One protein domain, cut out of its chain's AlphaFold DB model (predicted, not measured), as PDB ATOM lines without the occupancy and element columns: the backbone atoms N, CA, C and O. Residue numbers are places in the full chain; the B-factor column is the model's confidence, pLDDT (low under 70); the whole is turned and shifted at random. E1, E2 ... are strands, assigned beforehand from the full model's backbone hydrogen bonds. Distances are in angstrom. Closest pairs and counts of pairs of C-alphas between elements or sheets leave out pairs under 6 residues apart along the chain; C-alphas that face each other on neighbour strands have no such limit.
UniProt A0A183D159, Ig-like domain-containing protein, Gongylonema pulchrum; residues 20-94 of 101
ATOM      1  N   PRO A  20      94.551  26.529  31.566       77.69
ATOM      2  CA  PRO A  20      93.393  26.776  30.719       77.69
ATOM      3  C   PRO A  20      92.120  26.174  31.332       77.69
ATOM      4  O   PRO A  20      92.197  25.185  32.071       77.69
ATOM      5  N   PRO A  21      90.948  26.738  31.015       77.56
ATOM      6  CA  PRO A  21      89.690  26.295  31.573       77.56
ATOM      7  C   PRO A  21      89.267  24.988  30.904       77.56
ATOM      8  O   PRO A  21      89.378  24.838  29.686       77.56
ATOM      9  N   ARG A  22      88.770  24.026  31.680       80.00
ATOM     10  CA  ARG A  22      88.257  22.761  31.139       80.00
ATOM     11  C   ARG A  22      87.012  22.322  31.885       80.00
ATOM     12  O   ARG A  22      87.019  22.258  33.110       80.00
ATOM     13  N   ILE A  23      85.962  21.970  31.143       82.38
ATOM     14  CA  ILE A  23      84.828  21.222  31.689       82.38
ATOM     15  C   ILE A  23      85.283  19.770  31.831       82.38
ATOM     16  O   ILE A  23      85.633  19.124  30.849       82.38
ATOM     17  N   ILE A  24      85.295  19.266  33.060       82.81
ATOM     18  CA  ILE A  24      85.728  17.897  33.382       82.81
ATOM     19  C   ILE A  24      84.554  16.914  33.262       82.81
ATOM     20  O   ILE A  24      84.737  15.712  33.099       82.81
ATOM     21  N   THR A  25      83.316  17.403  33.328       79.50
ATOM     22  CA  THR A  25      82.144  16.522  33.256       79.50
ATOM     23  C   THR A  25      81.917  15.929  31.865       79.50
ATOM     24  O   THR A  25      82.090  16.637  30.881       79.50
ATOM     25  N   PRO A  26      81.403  14.688  31.774       70.62
ATOM     26  CA  PRO A  26      81.467  13.862  30.560       70.62
ATOM     27  C   PRO A  26      80.608  14.316  29.370       70.62
ATOM     28  O   PRO A  26      80.735  13.754  28.291       70.62
ATOM     29  N   ALA A  27      79.710  15.287  29.544       72.69
ATOM     30  CA  ALA A  27      78.819  15.737  28.479       72.69
ATOM     31  C   ALA A  27      78.611  17.248  28.549       72.69
ATOM     32  O   ALA A  27      78.171  17.760  29.587       72.69
ATOM     33  N   ASP A  28      78.876  17.930  27.438       71.12
ATOM     34  CA  ASP A  28      78.632  19.366  27.272       71.12
ATOM     35  C   ASP A  28      77.161  19.671  27.023       71.12
ATOM     36  O   ASP A  28      76.678  20.734  27.410       71.12
ATOM     37  N   GLU A  29      76.439  18.728  26.418       73.81
ATOM     38  CA  GLU A  29      75.019  18.830  26.121       73.81
ATOM     39  C   GLU A  29      74.246  17.674  26.758       73.81
ATOM     40  O   GLU A  29      74.616  16.507  26.646       73.81
ATOM     41  N   LEU A  30      73.147  18.005  27.427       76.25
ATOM     42  CA  LEU A  30      72.271  17.053  28.091       76.25
ATOM     43  C   LEU A  30      70.836  17.266  27.619       76.25
ATOM     44  O   LEU A  30      70.269  18.353  27.769       76.25
ATOM     45  N   LYS A  31      70.236  16.208  27.068       73.44
ATOM     46  CA  LYS A  31      68.808  16.164  26.744       73.44
ATOM     47  C   LYS A  31      68.047  15.677  27.965       73.44
ATOM     48  O   LYS A  31      68.196  14.531  28.377       73.44
ATOM     49  N   VAL A  32      67.229  16.552  28.535       71.50
ATOM     50  CA  VAL A  32      66.463  16.252  29.747       71.50
ATOM     51  C   VAL A  32      64.996  16.063  29.390       71.50
ATOM     52  O   VAL A  32      64.364  16.961  28.820       71.50
ATOM     53  N   ILE A  33      64.452  14.894  29.736       67.00
ATOM     54  CA  ILE A  33      63.023  14.588  29.622       67.00
ATOM     55  C   ILE A  33      62.319  15.143  30.863       67.00
ATOM     56  O   ILE A  33      62.692  14.853  31.999       67.00
ATOM     57  N   GLN A  34      61.302  15.976  30.654       63.84
ATOM     58  CA  GLN A  34      60.505  16.547  31.738       63.84
ATOM     59  C   GLN A  34      59.679  15.472  32.449       63.84
ATOM     60  O   GLN A  34      58.864  14.808  31.815       63.84
ATOM     61  N   GLY A  35      59.826  15.356  33.770       59.97
ATOM     62  CA  GLY A  35      59.023  14.424  34.572       59.97
ATOM     63  C   GLY A  35      59.668  14.024  35.895       59.97
ATOM     64  O   GLY A  35      58.953  13.733  36.846       59.97
ATOM     65  N   GLN A  36      60.997  14.110  35.990       63.72
ATOM     66  CA  GLN A  36      61.761  13.919  37.223       63.72
ATOM     67  C   GLN A  36      62.650  15.145  37.454       63.72
ATOM     68  O   GLN A  36      63.225  15.684  36.507       63.72
ATOM     69  N   GLY A  37      62.709  15.638  38.692       68.38
ATOM     70  CA  GLY A  37      63.633  16.712  39.047       68.38
ATOM     71  C   GLY A  37      65.050  16.211  38.809       68.38
ATOM     72  O   GLY A  37      65.407  15.141  39.296       68.38
ATOM     73  N   GLN A  38      65.836  16.950  38.030       77.62
ATOM     74  CA  GLN A  38      67.196  16.546  37.697       77.62
ATOM     75  C   GLN A  38      68.179  17.616  38.145       77.62
ATOM     76  O   GLN A  38      68.006  18.807  37.869       77.62
ATOM     77  N   THR A  39      69.225  17.159  38.822       82.38
ATOM     78  CA  THR A  39      70.397  17.963  39.136       82.38
ATOM     79  C   THR A  39      71.459  17.654  38.099       82.38
ATOM     80  O   THR A  39      71.880  16.506  37.964       82.38
ATOM     81  N   ILE A  40      71.902  18.669  37.367       83.62
ATOM     82  CA  ILE A  40      73.038  18.517  36.461       83.62
ATOM     83  C   ILE A  40      74.280  19.035  37.175       83.62
ATOM     84  O   ILE A  40      74.299  20.165  37.656       83.62
ATOM     85  N   ARG A  41      75.321  18.201  37.208       86.31
ATOM     86  CA  ARG A  41      76.653  18.548  37.708       86.31
ATOM     87  C   ARG A  41      77.533  19.042  36.556       86.31
ATOM     88  O   ARG A  41      77.553  18.448  35.474       86.31
ATOM     89  N   CYS A  42      78.272  20.113  36.807       86.94
ATOM     90  CA  CYS A  42      79.379  20.614  36.005       86.94
ATOM     91  C   CYS A  42      80.582  20.787  36.929       86.94
ATOM     92  O   CYS A  42      80.455  21.306  38.031       86.94
ATOM     93  N   GLU A  43      81.735  20.323  36.488       88.81
ATOM     94  CA  GLU A  43      82.998  20.498  37.186       88.81
ATOM     95  C   GLU A  43      83.937  21.207  36.225       88.81
ATOM     96  O   GLU A  43      84.040  20.792  35.067       88.81
ATOM     97  N   VAL A  44      84.567  22.282  36.687       86.94
ATOM     98  CA  VAL A  44      85.462  23.098  35.869       86.94
ATOM     99  C   VAL A  44      86.819  23.264  36.530       86.94
ATOM    100  O   VAL A  44      86.909  23.668  37.681       86.94
ATOM    101  N   SER A  45      87.894  22.995  35.801       86.12
ATOM    102  CA  SER A  45      89.240  23.409  36.205       86.12
ATOM    103  C   SER A  45      89.672  24.646  35.434       86.12
ATOM    104  O   SER A  45      89.089  24.975  34.403       86.12
ATOM    105  N   GLY A  46      90.677  25.343  35.955       83.56
ATOM    106  CA  GLY A  46      91.268  26.529  35.348       83.56
ATOM    107  C   GLY A  46      91.811  27.467  36.418       83.56
ATOM    108  O   GLY A  46      91.242  27.572  37.506       83.56
ATOM    109  N   THR A  47      92.904  28.151  36.094       81.12
ATOM    110  CA  THR A  47      93.494  29.184  36.951       81.12
ATOM    111  C   THR A  47      93.660  30.450  36.114       81.12
ATOM    112  O   THR A  47      94.483  30.436  35.195       81.12
ATOM    113  N   PRO A  48      92.913  31.536  36.393       80.44
ATOM    114  CA  PRO A  48      91.969  31.704  37.509       80.44
ATOM    115  C   PRO A  48      90.698  30.832  37.375       80.44
ATOM    116  O   PRO A  48      90.450  30.285  36.305       80.44
ATOM    117  N   PRO A  49      89.871  30.683  38.426       80.25
ATOM    118  CA  PRO A  49      88.629  29.913  38.330       80.25
ATOM    119  C   PRO A  49      87.681  30.485  37.254       80.25
ATOM    120  O   PRO A  49      87.377  31.686  37.289       80.25
ATOM    121  N   PRO A  50      87.206  29.677  36.287       84.31
ATOM    122  CA  PRO A  50      86.298  30.151  35.246       84.31
ATOM    123  C   PRO A  50      84.873  30.354  35.781       84.31
ATOM    124  O   PRO A  50      84.445  29.706  36.736       84.31
ATOM    125  N   LYS A  51      84.094  31.227  35.131       82.56
ATOM    126  CA  LYS A  51      82.662  31.381  35.424       82.56
ATOM    127  C   LYS A  51      81.850  30.419  34.570       82.56
ATOM    128  O   LYS A  51      81.907  30.497  33.345       82.56
ATOM    129  N   VAL A  52      81.055  29.561  35.206       85.19
ATOM    130  CA  VAL A  52      80.147  28.636  34.513       85.19
ATOM    131  C   VAL A  52      78.849  29.338  34.138       85.19
ATOM    132  O   VAL A  52      78.231  30.020  34.955       85.19
ATOM    133  N   VAL A  53      78.415  29.127  32.899       85.69
ATOM    134  CA  VAL A  53      77.111  29.544  32.387       85.69
ATOM    135  C   VAL A  53      76.356  28.361  31.826       85.69
ATOM    136  O   VAL A  53      76.867  27.555  31.051       85.69
ATOM    137  N   TRP A  54      75.091  28.303  32.205       86.25
ATOM    138  CA  TRP A  54      74.167  27.288  31.748       86.25
ATOM    139  C   TRP A  54      73.307  27.861  30.634       86.25
ATOM    140  O   TRP A  54      72.727  28.940  30.767       86.25
ATOM    141  N   LEU A  55      73.223  27.131  29.530       85.50
ATOM    142  CA  LEU A  55      72.362  27.460  28.406       85.50
ATOM    143  C   LEU A  55      71.234  26.433  28.351       85.50
ATOM    144  O   LEU A  55      71.485  25.234  28.346       85.50
ATOM    145  N   LYS A  56      69.988  26.887  28.273       82.75
ATOM    146  CA  LYS A  56      68.813  26.055  28.026       82.75
ATOM    147  C   LYS A  56      68.227  26.423  26.678       82.75
ATOM    148  O   LYS A  56      67.822  27.563  26.477       82.75
ATOM    149  N   ASN A  57      68.156  25.457  25.767       83.06
ATOM    150  CA  ASN A  57      67.709  25.660  24.387       83.06
ATOM    151  C   ASN A  57      68.438  26.840  23.708       83.06
ATOM    152  O   ASN A  57      67.820  27.647  23.023       83.06
ATOM    153  N   GLY A  58      69.741  26.984  23.973       81.44
ATOM    154  CA  GLY A  58      70.571  28.076  23.447       81.44
ATOM    155  C   GLY A  58      70.461  29.417  24.186       81.44
ATOM    156  O   GLY A  58      71.266  30.305  23.929       81.44
ATOM    157  N   GLN A  59      69.533  29.578  25.133       84.25
ATOM    158  CA  GLN A  59      69.366  30.811  25.913       84.25
ATOM    159  C   GLN A  59      69.995  30.692  27.302       84.25
ATOM    160  O   GLN A  59      69.999  29.608  27.884       84.25
ATOM    161  N   ARG A  60      70.500  31.797  27.869       81.50
ATOM    162  CA  ARG A  60      71.018  31.808  29.248       81.50
ATOM    163  C   ARG A  60      69.936  31.348  30.222       81.50
ATOM    164  O   ARG A  60      68.810  31.836  30.193       81.50
ATOM    165  N   PHE A  61      70.290  30.383  31.059       80.69
ATOM    166  CA  PHE A  61      69.408  29.851  32.080       80.69
ATOM    167  C   PHE A  61      69.501  30.661  33.376       80.69
ATOM    168  O   PHE A  61      70.533  31.262  33.667       80.69
ATOM    169  N   ASP A  62      68.412  30.663  34.141       76.25
ATOM    170  CA  ASP A  62      68.251  31.442  35.367       76.25
ATOM    171  C   ASP A  62      69.291  31.071  36.443       76.25
ATOM    172  O   ASP A  62      69.464  29.902  36.811       76.25
ATOM    173  N   ALA A  63      69.965  32.097  36.966       68.25
ATOM    174  CA  ALA A  63      70.971  31.986  38.013       68.25
ATOM    175  C   ALA A  63      70.389  31.487  39.345       68.25
ATOM    176  O   ALA A  63      71.096  30.802  40.079       68.25
ATOM    177  N   ALA A  64      69.106  31.738  39.637       74.69
ATOM    178  CA  ALA A  64      68.464  31.328  40.891       74.69
ATOM    179  C   ALA A  64      68.380  29.800  41.076       74.69
ATOM    180  O   ALA A  64      68.174  29.307  42.183       74.69
ATOM    181  N   MET A  65      68.531  29.035  39.992       73.94
ATOM    182  CA  MET A  65      68.575  27.569  40.013       73.94
ATOM    183  C   MET A  65      70.003  27.006  40.008       73.94
ATOM    184  O   MET A  65      70.164  25.783  39.984       73.94
ATOM    185  N   THR A  66      71.021  27.869  40.005       83.06
ATOM    186  CA  THR A  66      72.435  27.482  39.972       83.06
ATOM    187  C   THR A  66      73.043  27.551  41.373       83.06
ATOM    188  O   THR A  66      72.856  28.531  42.088       83.06
ATOM    189  N   GLN A  67      73.807  26.532  41.757       86.50
ATOM    190  CA  GLN A  67      74.600  26.499  42.989       86.50
ATOM    191  C   GLN A  67      76.054  26.181  42.639       86.50
ATOM    192  O   GLN A  67      76.309  25.345  41.777       86.50
ATOM    193  N   SER A  68      77.018  26.828  43.289       86.38
ATOM    194  CA  SER A  68      78.444  26.581  43.060       86.38
ATOM    195  C   SER A  68      79.200  26.423  44.372       86.38
ATOM    196  O   SER A  68      79.022  27.232  45.278       86.38
ATOM    197  N   SER A  69      80.063  25.414  44.443       87.31
ATOM    198  CA  SER A  69      81.002  25.166  45.535       87.31
ATOM    199  C   SER A  69      82.374  24.854  44.937       87.31
ATOM    200  O   SER A  69      82.569  23.802  44.330       87.31
ATOM    201  N   GLY A  70      83.318  25.793  45.052       85.38
ATOM    202  CA  GLY A  70      84.645  25.667  44.444       85.38
ATOM    203  C   GLY A  70      84.576  25.480  42.925       85.38
ATOM    204  O   GLY A  70      84.021  26.318  42.218       85.38
ATOM    205  N   ASN A  71      85.134  24.372  42.437       85.81
ATOM    206  CA  ASN A  71      85.116  23.962  41.030       85.81
ATOM    207  C   ASN A  71      83.827  23.234  40.604       85.81
ATOM    208  O   ASN A  71      83.663  22.909  39.425       85.81
ATOM    209  N   LEU A  72      82.926  22.941  41.545       87.19
ATOM    210  CA  LEU A  72      81.687  22.213  41.300       87.19
ATOM    211  C   LEU A  72      80.508  23.172  41.169       87.19
ATOM    212  O   LEU A  72      80.239  23.994  42.040       87.19
ATOM    213  N   HIS A  73      79.760  23.019  40.085       87.75
ATOM    214  CA  HIS A  73      78.566  23.786  39.771       87.75
ATOM    215  C   HIS A  73      77.394  22.841  39.525       87.75
ATOM    216  O   HIS A  73      77.508  21.828  38.835       87.75
ATOM    217  N   TYR A  74      76.239  23.210  40.054       86.19
ATOM    218  CA  TYR A  74      75.002  22.461  39.964       86.19
ATOM    219  C   TYR A  74      73.906  23.351  39.423       86.19
ATOM    220  O   TYR A  74      73.851  24.545  39.709       86.19
ATOM    221  N   ILE A  75      73.007  22.748  38.665       84.56
ATOM    222  CA  ILE A  75      71.765  23.373  38.238       84.56
ATOM    223  C   ILE A  75      70.620  22.429  38.584       84.56
ATOM    224  O   ILE A  75      70.619  21.257  38.194       84.56
ATOM    225  N   HIS A  76      69.659  22.940  39.347       82.62
ATOM    226  CA  HIS A  76      68.478  22.193  39.764       82.62
ATOM    227  C   HIS A  76      67.310  22.550  38.854       82.62
ATOM    228  O   HIS A  76      66.750  23.644  38.922       82.62
ATOM    229  N   LEU A  77      66.933  21.624  37.978       77.25
ATOM    230  CA  LEU A  77      65.843  21.857  37.042       77.25
ATOM    231  C   LEU A  77      64.495  21.674  37.743       77.25
ATOM    232  O   LEU A  77      64.116  20.564  38.112       77.25
ATOM    233  N   ARG A  78      63.746  22.774  37.881       73.44
ATOM    234  CA  ARG A  78      62.359  22.745  38.362       73.44
ATOM    235  C   ARG A  78      61.394  22.308  37.256       73.44
ATOM    236  O   ARG A  78      61.579  22.612  36.070       73.44
ATOM    237  N   PHE A  79      60.334  21.611  37.656       67.94
ATOM    238  CA  PHE A  79      59.235  21.226  36.776       67.94
ATOM    239  C   PHE A  79      58.558  22.480  36.223       67.94
ATOM    240  O   PHE A  79      58.036  23.292  36.975       67.94
ATOM    241  N   VAL A  80      58.564  22.642  34.901       57.03
ATOM    242  CA  VAL A  80      57.782  23.688  34.230       57.03
ATOM    243  C   VAL A  80      57.241  23.054  32.961       57.03
ATOM    244  O   VAL A  80      57.954  23.001  31.957       57.03
ATOM    245  N   ASN A  81      56.018  22.540  33.055       55.84
ATOM    246  CA  ASN A  81      55.243  21.820  32.036       55.84
ATOM    247  C   ASN A  81      55.739  20.393  31.753       55.84
ATOM    248  O   ASN A  81      56.926  20.107  31.862       55.84
ATOM    249  N   ARG A  82      54.806  19.491  31.437       54.16
ATOM    250  CA  ARG A  82      55.076  18.145  30.906       54.16
ATOM    251  C   ARG A  82      55.094  18.249  29.366       54.16
ATOM    252  O   ARG A  82      54.359  19.080  28.838       54.16
ATOM    253  N   HIS A  83      55.882  17.418  28.673       52.00
ATOM    254  CA  HIS A  83      55.960  17.255  27.194       52.00
ATOM    255  C   HIS A  83      56.991  18.071  26.378       52.00
ATOM    256  O   HIS A  83      57.007  17.951  25.156       52.00
ATOM    257  N   ARG A  84      57.907  18.849  26.971       65.19
ATOM    258  CA  ARG A  84      59.007  19.510  26.227       65.19
ATOM    259  C   ARG A  84      60.369  18.929  26.593       65.19
ATOM    260  O   ARG A  84      60.840  19.103  27.716       65.19
ATOM    261  N   VAL A  85      61.047  18.326  25.618       64.31
ATOM    262  CA  VAL A  85      62.487  18.046  25.718       64.31
ATOM    263  C   VAL A  85      63.234  19.377  25.809       64.31
ATOM    264  O   VAL A  85      62.904  20.341  25.112       64.31
ATOM    265  N   ARG A  86      64.216  19.446  26.705       73.62
ATOM    266  CA  ARG A  86      65.093  20.610  26.858       73.62
ATOM    267  C   ARG A  86      66.530  20.185  26.649       73.62
ATOM    268  O   ARG A  86      66.970  19.193  27.227       73.62
ATOM    269  N   THR A  87      67.239  20.975  25.861       79.50
ATOM    270  CA  THR A  87      68.682  20.868  25.700       79.50
ATOM    271  C   THR A  87      69.338  21.773  26.729       79.50
ATOM    272  O   THR A  87      69.103  22.983  26.716       79.50
ATOM    273  N   ILE A  88      70.143  21.205  27.622       83.81
ATOM    274  CA  ILE A  88      71.002  21.966  28.530       83.81
ATOM    275  C   ILE A  88      72.431  21.865  28.024       83.81
ATOM    276  O   ILE A  88      72.959  20.765  27.909       83.81
ATOM    277  N   ARG A  89      73.053  23.007  27.744       84.44
ATOM    278  CA  ARG A  89      74.448  23.102  27.331       84.44
ATOM    279  C   ARG A  89      75.277  23.795  28.410       84.44
ATOM    280  O   ARG A  89      74.867  24.821  28.958       84.44
ATOM    281  N   LYS A  90      76.438  23.221  28.707       84.50
ATOM    282  CA  LYS A  90      77.458  23.782  29.594       84.50
ATOM    283  C   LYS A  90      78.338  24.735  28.799       84.50
ATOM    284  O   LYS A  90      78.707  24.444  27.664       84.50
ATOM    285  N   ASN A  91      78.645  25.884  29.382       82.25
ATOM    286  CA  ASN A  91      79.557  26.856  28.799       82.25
ATOM    287  C   ASN A  91      80.315  27.593  29.923       82.25
ATOM    288  O   ASN A  91      79.908  27.541  31.087       82.25
ATOM    289  N   TYR A  92      81.421  28.259  29.601       80.62
ATOM    290  CA  TYR A  92      82.233  29.001  30.565       80.62
ATOM    291  C   TYR A  92      82.871  30.241  29.936       80.62
ATOM    292  O   TYR A  92      83.010  30.336  28.721       80.62
ATOM    293  N   TYR A  93      83.259  31.206  30.767       75.50
ATOM    294  CA  TYR A  93      84.050  32.358  30.333       75.50
ATOM    295  C   TYR A  93      84.982  32.849  31.441       75.50
ATOM    296  O   TYR A  93      84.694  32.706  32.635       75.50
ATOM    297  N   TYR A  94      86.089  33.476  31.040       69.56
ATOM    298  CA  TYR A  94      86.912  34.252  31.958       69.56
ATOM    299  C   TYR A  94      86.334  35.657  32.134       69.56
ATOM    300  O   TYR A  94      86.037  36.317  31.139       69.56
TER     301      TYR A  94
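AT A GLANCE: This is residues 20 to 94 of the 101 residues of the protein "Ig-like domain-containing protein" of Gongylonema pulchrum (UniProt A0A183D159). The domain is a small, elongated sandwich of two antiparallel sheets, E1 - E3 - E6 - E5 and E2 - E7 - E4, only partly face to face, their strands nearly aligned along the longest axis. E1 and the turn from E3 to E4 lie toward one end of this length, and the links 33 to 37 and 78 to 85 extend at the other. The printed part has 75 residues, with no named helix and seven named strands, E1 to E7 in chain order; the class is all strand. It is compact, with a radius of gyration of the C-alphas of 12.4 A, and spans 40 by 20 by 19 A, a rod.

IN THESE COORDINATES: E1, residues 20 to 23, begins with C-alpha 20 at (93.393, 26.776, 30.719). E2 is residues 29 to 32. E3, residues 38 to 47, is the longest strand by residues and measures 29.2 A from first to last C-alpha; C-alpha 47 is at (93.494, 29.184, 36.951). E4, residues 51 to 56, measures 16.6 A. E5 is residues 66 to 69, and E6, residues 72 to 77, measures 16.4 A. E7, residues 86 to 93, measures 22.6 A and ends with C-alpha 93 at (84.050, 32.358, 30.333).

HOW THE PARTS SIT: In the first sheet E1 and E5 are edge strands. Pairing along E3 is staggered: residues 44 to 45 pair with E1, where N 22 and O 45 are 2.9 A apart, and residues 38 to 43 with E6, where N 42 and O 73 are 2.8 A apart. E5 and E6 form a hairpin, with N 74 and O 67 at 2.7 A. This sheet is twisted, its C-alphas up to 4.3 A off its best plane. In the other sheet E7 is the inner strand, with N 30 and O 88 of E2 and E7 at 2.8 A, and N 53 and O 91 of E4 and E7 at 2.8 A. The facing parts of the sandwich, two sheets face to face, are 9.8 A centre to centre, their best planes 42 degrees apart and their strands at 11 degrees. Between the sheets, the closest C-alphas of E4 and E6, Val 52 and His 73, are 7.3 A apart, and those of E3 and E7, Cys 42 and Lys 90, 7.4 A. E2 and E5 are apart.

THE WHOLE: The C-alphas farthest apart, of Thr 47 and His 83, are 40.6 A apart. The printed part has no cut, and no link is long. Mean pLDDT of the printed part is 77.8; residues 33 to 37, 63, 79 to 85 and 94 are under 70.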